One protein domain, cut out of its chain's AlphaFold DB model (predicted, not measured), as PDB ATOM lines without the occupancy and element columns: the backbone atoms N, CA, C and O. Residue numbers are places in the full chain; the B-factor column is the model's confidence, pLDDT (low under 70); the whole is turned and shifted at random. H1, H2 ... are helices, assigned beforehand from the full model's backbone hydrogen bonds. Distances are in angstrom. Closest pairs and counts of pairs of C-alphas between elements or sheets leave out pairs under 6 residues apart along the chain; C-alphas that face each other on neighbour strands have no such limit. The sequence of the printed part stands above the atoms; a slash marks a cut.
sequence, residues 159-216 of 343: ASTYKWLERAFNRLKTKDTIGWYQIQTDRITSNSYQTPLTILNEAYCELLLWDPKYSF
ATOM      1  N   ALA A 159     -42.543  -2.454  11.284       86.69
ATOM      2  CA  ALA A 159     -41.454  -2.788  10.376       86.69
ATOM      3  C   ALA A 159     -40.139  -2.061  10.721       86.69
ATOM      4  O   ALA A 159     -39.066  -2.671  10.631       86.69
ATOM      5  N   SER A 160     -40.181  -0.785  11.122       85.94
ATOM      6  CA  SER A 160     -38.967  -0.039  11.490       85.94
ATOM      7  C   SER A 160     -38.468  -0.430  12.876       85.94
ATOM      8  O   SER A 160     -37.258  -0.592  13.046       85.94
ATOM      9  N   THR A 161     -39.361  -0.699  13.833       89.12
ATOM     10  CA  THR A 161     -39.011  -1.268  15.142       89.12
ATOM     11  C   THR A 161     -38.300  -2.616  14.995       89.12
ATOM     12  O   THR A 161     -37.265  -2.830  15.631       89.12
ATOM     13  N   TYR A 162     -38.775  -3.512  14.125       89.69
ATOM     14  CA  TYR A 162     -38.099  -4.790  13.874       89.69
ATOM     15  C   TYR A 162     -36.702  -4.591  13.284       89.69
ATOM     16  O   TYR A 162     -35.737  -5.157  13.801       89.69
ATOM     17  N   LYS A 163     -36.566  -3.738  12.261       90.38
ATOM     18  CA  LYS A 163     -35.259  -3.408  11.667       90.38
ATOM     19  C   LYS A 163     -34.308  -2.784  12.685       90.38
ATOM     20  O   LYS A 163     -33.111  -3.045  12.643       90.38
ATOM     21  N   TRP A 164     -34.815  -1.944  13.583       90.88
ATOM     22  CA  TRP A 164     -34.034  -1.319  14.649       90.88
ATOM     23  C   TRP A 164     -33.485  -2.353  15.639       90.88
ATOM     24  O   TRP A 164     -32.277  -2.396  15.878       90.88
ATOM     25  N   LEU A 165     -34.332  -3.260  16.133       89.81
ATOM     26  CA  LEU A 165     -33.900  -4.338  17.027       89.81
ATOM     27  C   LEU A 165     -32.954  -5.328  16.334       89.81
ATOM     28  O   LEU A 165     -31.990  -5.794  16.943       89.81
ATOM     29  N   GLU A 166     -33.182  -5.620  15.054       89.19
ATOM     30  CA  GLU A 166     -32.299  -6.469  14.254       89.19
ATOM     31  C   GLU A 166     -30.904  -5.845  14.093       89.19
ATOM     32  O   GLU A 166     -29.897  -6.544  14.240       89.19
ATOM     33  N   ARG A 167     -30.809  -4.525  13.866       87.00
ATOM     34  CA  ARG A 167     -29.517  -3.814  13.846       87.00
ATOM     35  C   ARG A 167     -28.786  -3.940  15.180       87.00
ATOM     36  O   ARG A 167     -27.599  -4.269  15.183       87.00
ATOM     37  N   ALA A 168     -29.481  -3.740  16.300       85.50
ATOM     38  CA  ALA A 168     -28.893  -3.889  17.631       85.50
ATOM     39  C   ALA A 168     -28.402  -5.324  17.893       85.50
ATOM     40  O   ALA A 168     -27.287  -5.530  18.375       85.50
ATOM     41  N   PHE A 169     -29.191  -6.329  17.503       84.81
ATOM     42  CA  PHE A 169     -28.797  -7.735  17.594       84.81
ATOM     43  C   PHE A 169     -27.551  -8.047  16.753       84.81
ATOM     44  O   PHE A 169     -26.627  -8.716  17.225       84.81
ATOM     45  N   ASN A 170     -27.497  -7.538  15.520       85.00
ATOM     46  CA  ASN A 170     -26.359  -7.740  14.629       85.00
ATOM     47  C   ASN A 170     -25.083  -7.074  15.166       85.00
ATOM     48  O   ASN A 170     -24.039  -7.721  15.154       85.00
ATOM     49  N   ARG A 171     -25.168  -5.858  15.727       77.75
ATOM     50  CA  ARG A 171     -24.034  -5.185  16.393       77.75
ATOM     51  C   ARG A 171     -23.483  -5.984  17.576       77.75
ATOM     52  O   ARG A 171     -22.273  -6.167  17.696       77.75
ATOM     53  N   LEU A 172     -24.363  -6.558  18.402       76.94
ATOM     54  CA  LEU A 172     -23.955  -7.453  19.494       76.94
ATOM     55  C   LEU A 172     -23.260  -8.720  18.983       76.94
ATOM     56  O   LEU A 172     -22.319  -9.209  19.609       76.94
ATOM     57  N   LYS A 173     -23.698  -9.254  17.839       77.50
ATOM     58  CA  LYS A 173     -23.097 -10.439  17.215       77.50
ATOM     59  C   LYS A 173     -21.716 -10.146  16.621       77.50
ATOM     60  O   LYS A 173     -20.823 -10.981  16.752       77.50
ATOM     61  N   THR A 174     -21.534  -8.990  15.979       75.38
ATOM     62  CA  THR A 174     -20.248  -8.579  15.384       75.38
ATOM     63  C   THR A 174     -19.270  -7.991  16.402       75.38
ATOM     64  O   THR A 174     -18.103  -7.818  16.067       75.38
ATOM     65  N   LYS A 175     -19.708  -7.770  17.652       69.12
ATOM     66  CA  LYS A 175     -18.967  -7.082  18.727       69.12
ATOM     67  C   LYS A 175     -18.686  -5.596  18.446       69.12
ATOM     68  O   LYS A 175     -17.887  -5.003  19.165       69.12
ATOM     69  N   ASP A 176     -19.390  -4.998  17.486       69.50
ATOM     70  CA  ASP A 176     -19.407  -3.549  17.232       69.50
ATOM     71  C   ASP A 176     -20.522  -2.886  18.059       69.50
ATOM     72  O   ASP A 176     -21.462  -2.296  17.526       69.50
ATOM     73  N   THR A 177     -20.475  -3.064  19.380       66.50
ATOM     74  CA  THR A 177     -21.497  -2.554  20.309       66.50
ATOM     75  C   THR A 177     -21.254  -1.094  20.644       66.50
ATOM     76  O   THR A 177     -20.126  -0.761  20.979       66.50
ATOM     77  N   ILE A 178     -22.299  -0.262  20.656       65.56
ATOM     78  CA  ILE A 178     -22.301   1.155  21.068       65.56
ATOM     79  C   ILE A 178     -22.058   1.287  22.585       65.56
ATOM     80  O   ILE A 178     -21.454   2.256  23.050       65.56
ATOM     81  N   GLY A 179     -22.494   0.299  23.376       53.62
ATOM     82  CA  GLY A 179     -22.209   0.217  24.811       53.62
ATOM     83  C   GLY A 179     -20.940  -0.578  25.158       53.62
ATOM     84  O   GLY A 179     -20.606  -1.563  24.503       53.62
ATOM     85  N   TRP A 180     -20.262  -0.227  26.261       48.84
ATOM     86  CA  TRP A 180     -19.269  -1.100  26.906       48.84
ATOM     87  C   TRP A 180     -19.980  -2.261  27.618       48.84
ATOM     88  O   TRP A 180     -20.173  -2.264  28.834       48.84
ATOM     89  N   TYR A 181     -20.380  -3.272  26.850       51.28
ATOM     90  CA  TYR A 181     -20.682  -4.605  27.385       51.28
ATOM     91  C   TYR A 181     -19.487  -5.553  27.278       51.28
ATOM     92  O   TYR A 181     -19.590  -6.713  27.676       51.28
ATOM     93  N   GLN A 182     -18.325  -5.064  26.823       48.78
ATOM     94  CA  GLN A 182     -17.049  -5.760  26.988       48.78
ATOM     95  C   GLN A 182     -16.605  -5.698  28.455       48.78
ATOM     96  O   GLN A 182     -15.554  -5.174  28.801       48.78
ATOM     97  N   ILE A 183     -17.405  -6.265  29.357       42.94
ATOM     98  CA  ILE A 183     -16.897  -6.675  30.660       42.94
ATOM     99  C   ILE A 183     -15.716  -7.596  30.357       42.94
ATOM    100  O   ILE A 183     -15.914  -8.655  29.759       42.94
ATOM    101  N   GLN A 184     -14.509  -7.171  30.743       43.16
ATOM    102  CA  GLN A 184     -13.293  -7.982  30.774       43.16
ATOM    103  C   GLN A 184     -13.593  -9.296  31.491       43.16
ATOM    104  O   GLN A 184     -13.491  -9.415  32.707       43.16
ATOM    105  N   THR A 185     -14.033 -10.286  30.739       42.47
ATOM    106  CA  THR A 185     -14.267 -11.625  31.232       42.47
ATOM    107  C   THR A 185     -13.875 -12.550  30.106       42.47
ATOM    108  O   THR A 185     -14.695 -12.958  29.293       42.47
ATOM    109  N   ASP A 186     -12.607 -12.945  30.116       44.12
ATOM    110  CA  ASP A 186     -12.062 -14.094  29.381       44.12
ATOM    111  C   ASP A 186     -12.740 -15.434  29.776       44.12
ATOM    112  O   ASP A 186     -12.140 -16.503  29.688       44.12
ATOM    113  N   ARG A 187     -13.973 -15.411  30.309       44.44
ATOM    114  CA  ARG A 187     -14.604 -16.533  31.017       44.44
ATOM    115  C   ARG A 187     -16.101 -16.731  30.776       44.44
ATOM    116  O   ARG A 187     -16.649 -17.646  31.383       44.44
ATOM    117  N   ILE A 188     -16.770 -15.963  29.911       47.28
ATOM    118  CA  ILE A 188     -18.185 -16.229  29.594       47.28
ATOM    119  C   ILE A 188     -18.329 -16.656  28.131       47.28
ATOM    120  O   ILE A 188     -17.821 -16.014  27.213       47.28
ATOM    121  N   THR A 189     -18.967 -17.805  27.924       50.72
ATOM    122  CA  THR A 189     -19.223 -18.409  26.613       50.72
ATOM    123  C   THR A 189     -20.068 -17.478  25.739       50.72
ATOM    124  O   THR A 189     -20.981 -16.810  26.212       50.72
ATOM    125  N   SER A 190     -19.795 -17.459  24.434       54.06
ATOM    126  CA  SER A 190     -20.347 -16.535  23.424       54.06
ATOM    127  C   SER A 190     -21.878 -16.379  23.374       54.06
ATOM    128  O   SER A 190     -22.361 -15.419  22.782       54.06
ATOM    129  N   ASN A 191     -22.645 -17.276  23.999       53.62
ATOM    130  CA  ASN A 191     -24.112 -17.255  23.996       53.62
ATOM    131  C   ASN A 191     -24.739 -16.530  25.201       53.62
ATOM    132  O   ASN A 191     -25.948 -16.312  25.202       53.62
ATOM    133  N   SER A 192     -23.972 -16.136  26.220       55.94
ATOM    134  CA  SER A 192     -24.515 -15.462  27.414       55.94
ATOM    135  C   SER A 192     -24.822 -13.972  27.217       55.94
ATOM    136  O   SER A 192     -25.446 -13.360  28.078       55.94
ATOM    137  N   TYR A 193     -24.355 -13.370  26.119       59.84
ATOM    138  CA  TYR A 193     -24.430 -11.922  25.874       59.84
ATOM    139  C   TYR A 193     -25.659 -11.493  25.055       59.84
ATOM    140  O   TYR A 193     -25.937 -10.301  24.943       59.84
ATOM    141  N   GLN A 194     -26.422 -12.442  24.504       66.06
ATOM    142  CA  GLN A 194     -27.602 -12.193  23.663       66.06
ATOM    143  C   GLN A 194     -28.905 -12.356  24.454       66.06
ATOM    144  O   GLN A 194     -29.813 -13.090  24.069       66.06
ATOM    145  N   THR A 195     -28.991 -11.696  25.606       79.94
ATOM    146  CA  THR A 195     -30.255 -11.617  26.341       79.94
ATOM    147  C   THR A 195     -31.169 -10.567  25.695       79.94
ATOM    148  O   THR A 195     -30.669  -9.582  25.147       79.94
ATOM    149  N   PRO A 196     -32.503 -10.696  25.793       82.19
ATOM    150  CA  PRO A 196     -33.415  -9.648  25.326       82.19
ATOM    151  C   PRO A 196     -33.087  -8.268  25.915       82.19
ATOM    152  O   PRO A 196     -33.170  -7.260  25.223       82.19
ATOM    153  N   LEU A 197     -32.637  -8.227  27.173       82.38
ATOM    154  CA  LEU A 197     -32.262  -6.991  27.855       82.38
ATOM    155  C   LEU A 197     -31.009  -6.335  27.257       82.38
ATOM    156  O   LEU A 197     -30.975  -5.119  27.102       82.38
ATOM    157  N   THR A 198     -29.982  -7.114  26.905       81.00
ATOM    158  CA  THR A 198     -28.760  -6.566  26.291       81.00
ATOM    159  C   THR A 198     -29.025  -6.035  24.886       81.00
ATOM    160  O   THR A 198     -28.503  -4.980  24.540       81.00
ATOM    161  N   ILE A 199     -29.894  -6.702  24.118       84.12
ATOM    162  CA  ILE A 199     -30.347  -6.226  22.800       84.12
ATOM    163  C   ILE A 199     -31.121  -4.916  22.937       84.12
ATOM    164  O   ILE A 199     -30.839  -3.969  22.210       84.12
ATOM    165  N   LEU A 200     -32.056  -4.840  23.889       86.00
ATOM    166  CA  LEU A 200     -32.819  -3.618  24.139       86.00
ATOM    167  C   LEU A 200     -31.914  -2.460  24.546       86.00
ATOM    168  O   LEU A 200     -32.033  -1.381  23.978       86.00
ATOM    169  N   ASN A 201     -30.988  -2.669  25.482       83.88
ATOM    170  CA  ASN A 201     -30.094  -1.595  25.905       83.88
ATOM    171  C   ASN A 201     -29.242  -1.071  24.742       83.88
ATOM    172  O   ASN A 201     -29.126   0.137  24.568       83.88
ATOM    173  N   GLU A 202     -28.690  -1.969  23.924       81.75
ATOM    174  CA  GLU A 202     -27.929  -1.598  22.729       81.75
ATOM    175  C   GLU A 202     -28.797  -0.824  21.720       81.75
ATOM    176  O   GLU A 202     -28.348   0.164  21.137       81.75
ATOM    177  N   ALA A 203     -30.057  -1.229  21.546       86.62
ATOM    178  CA  ALA A 203     -31.012  -0.533  20.695       86.62
ATOM    179  C   ALA A 203     -31.307   0.885  21.220       86.62
ATOM    180  O   ALA A 203     -31.268   1.848  20.454       86.62
ATOM    181  N   TYR A 204     -31.532   1.046  22.528       86.31
ATOM    182  CA  TYR A 204     -31.739   2.359  23.150       86.31
ATOM    183  C   TYR A 204     -30.485   3.243  23.096       86.31
ATOM    184  O   TYR A 204     -30.610   4.454  22.928       86.31
ATOM    185  N   CYS A 205     -29.281   2.669  23.186       82.62
ATOM    186  CA  CYS A 205     -28.036   3.414  22.988       82.62
ATOM    187  C   CYS A 205     -27.916   3.973  21.562       82.62
ATOM    188  O   CYS A 205     -27.436   5.093  21.400       82.62
ATOM    189  N   GLU A 206     -28.397   3.253  20.540       83.75
ATOM    190  CA  GLU A 206     -28.435   3.753  19.155       83.75
ATOM    191  C   GLU A 206     -29.269   5.033  19.022       83.75
ATOM    192  O   GLU A 206     -28.908   5.909  18.243       83.75
ATOM    193  N   LEU A 207     -30.334   5.201  19.815       85.88
ATOM    194  CA  LEU A 207     -31.165   6.414  19.774       85.88
ATOM    195  C   LEU A 207     -30.390   7.676  20.181       85.88
ATOM    196  O   LEU A 207     -30.714   8.767  19.717       85.88
ATOM    197  N   LEU A 208     -29.346   7.547  21.008       82.12
ATOM    198  CA  LEU A 208     -28.486   8.677  21.382       82.12
ATOM    199  C   LEU A 208     -27.634   9.165  20.203       82.12
ATOM    200  O   LEU A 208     -27.230  10.325  20.172       82.12
ATOM    201  N   LEU A 209     -27.369   8.296  19.227       77.50
ATOM    202  CA  LEU A 209     -26.549   8.550  18.039       77.50
ATOM    203  C   LEU A 209     -27.317   8.193  16.768       77.50
ATOM    204  O   LEU A 209     -26.778   7.568  15.858       77.50
ATOM    205  N   TRP A 210     -28.591   8.574  16.730       82.44
ATOM    206  CA  TRP A 210     -29.473   8.205  15.638       82.44
ATOM    207  C   TRP A 210     -28.948   8.717  14.288       82.44
ATOM    208  O   TRP A 210     -28.706   9.914  14.126       82.44
ATOM    209  N   ASP A 211     -28.776   7.819  13.312       79.06
ATOM    210  CA  ASP A 211     -28.441   8.204  11.935       79.06
ATOM    211  C   ASP A 211     -29.739   8.585  11.194       79.06
ATOM    212  O   ASP A 211     -30.628   7.734  11.062       79.06
ATOM    213  N   PRO A 212     -29.853   9.817  10.654       77.81
ATOM    214  CA  PRO A 212     -31.022  10.273   9.894       77.81
ATOM    215  C   PRO A 212     -31.389   9.407   8.680       77.81
ATOM    216  O   PRO A 212     -32.465   9.572   8.113       77.81
ATOM    217  N   LYS A 213     -30.503   8.506   8.238       80.56
ATOM    218  CA  LYS A 213     -30.793   7.551   7.157       80.56
ATOM    219  C   LYS A 213     -31.813   6.481   7.546       80.56
ATOM    220  O   LYS A 213     -32.398   5.871   6.652       80.56
ATOM    221  N   TYR A 214     -31.992   6.204   8.837       83.50
ATOM    222  CA  TYR A 214     -32.900   5.162   9.309       83.50
ATOM    223  C   TYR A 214     -34.256   5.738   9.721       83.50
ATOM    224  O   TYR A 214     -34.334   6.771  10.384       83.50
ATOM    225  N   SER A 215     -35.327   5.019   9.378       86.12
ATOM    226  CA  SER A 215     -36.683   5.296   9.863       86.12
ATOM    227  C   SER A 215     -36.763   5.099  11.374       86.12
ATOM    228  O   SER A 215     -36.309   4.064  11.878       86.12
ATOM    229  N   PHE A 216     -37.313   6.093  12.076       87.31
ATOM    230  CA  PHE A 216     -37.457   6.066  13.528       87.31
ATOM    231  C   PHE A 216     -38.374   4.905  13.964       87.31
ATOM    232  O   PHE A 216     -39.310   4.580  13.230       87.31
TER     233      PHE A 216
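This is residues 159 to 216 of the 343 residues of the protein "Hypothetical protein" of Rotaria sordida (UniProt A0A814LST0). Two helices, H1 and H2, cross nearly at right angles and touch, and from this crossing a long loop reaches away, with residues 183 to 189 sticking out free at its far end. The printed part has 58 residues with two named helices, H1 then H2, and no named strand; half of the residues, 29 of 58, are in them, and the class is all helix. It is only just compact, close to loose, with a radius of gyration of the C-alphas of 12.0 A, and elongated, spanning 38 by 19 by 17 A.

H1, the longest helix, holds residues 159 to 174 and runs 22.5 A from C-alpha 159 at (-41.454, -2.788, 10.376). H2 holds residues 196 to 208 and runs 19.4 A to C-alpha 208 at (-28.486, 8.677, 21.382).

H1 and H2 touch, with the C-alphas of Ala 168 and Ala 203 closest at 5.0 A. Their lines are about perpendicular, at 75 degrees. In H1 every O i to N i+4 pair is within hydrogen-bond range; in H2, 7 of 9 are.

The C-alphas farthest apart, of Arg 187 and Pro 212, are 37.9 A apart. The printed part has no cut. The link from H1 to H2, 21 residues, is long. Residues 175 to 194 have pLDDT under 70.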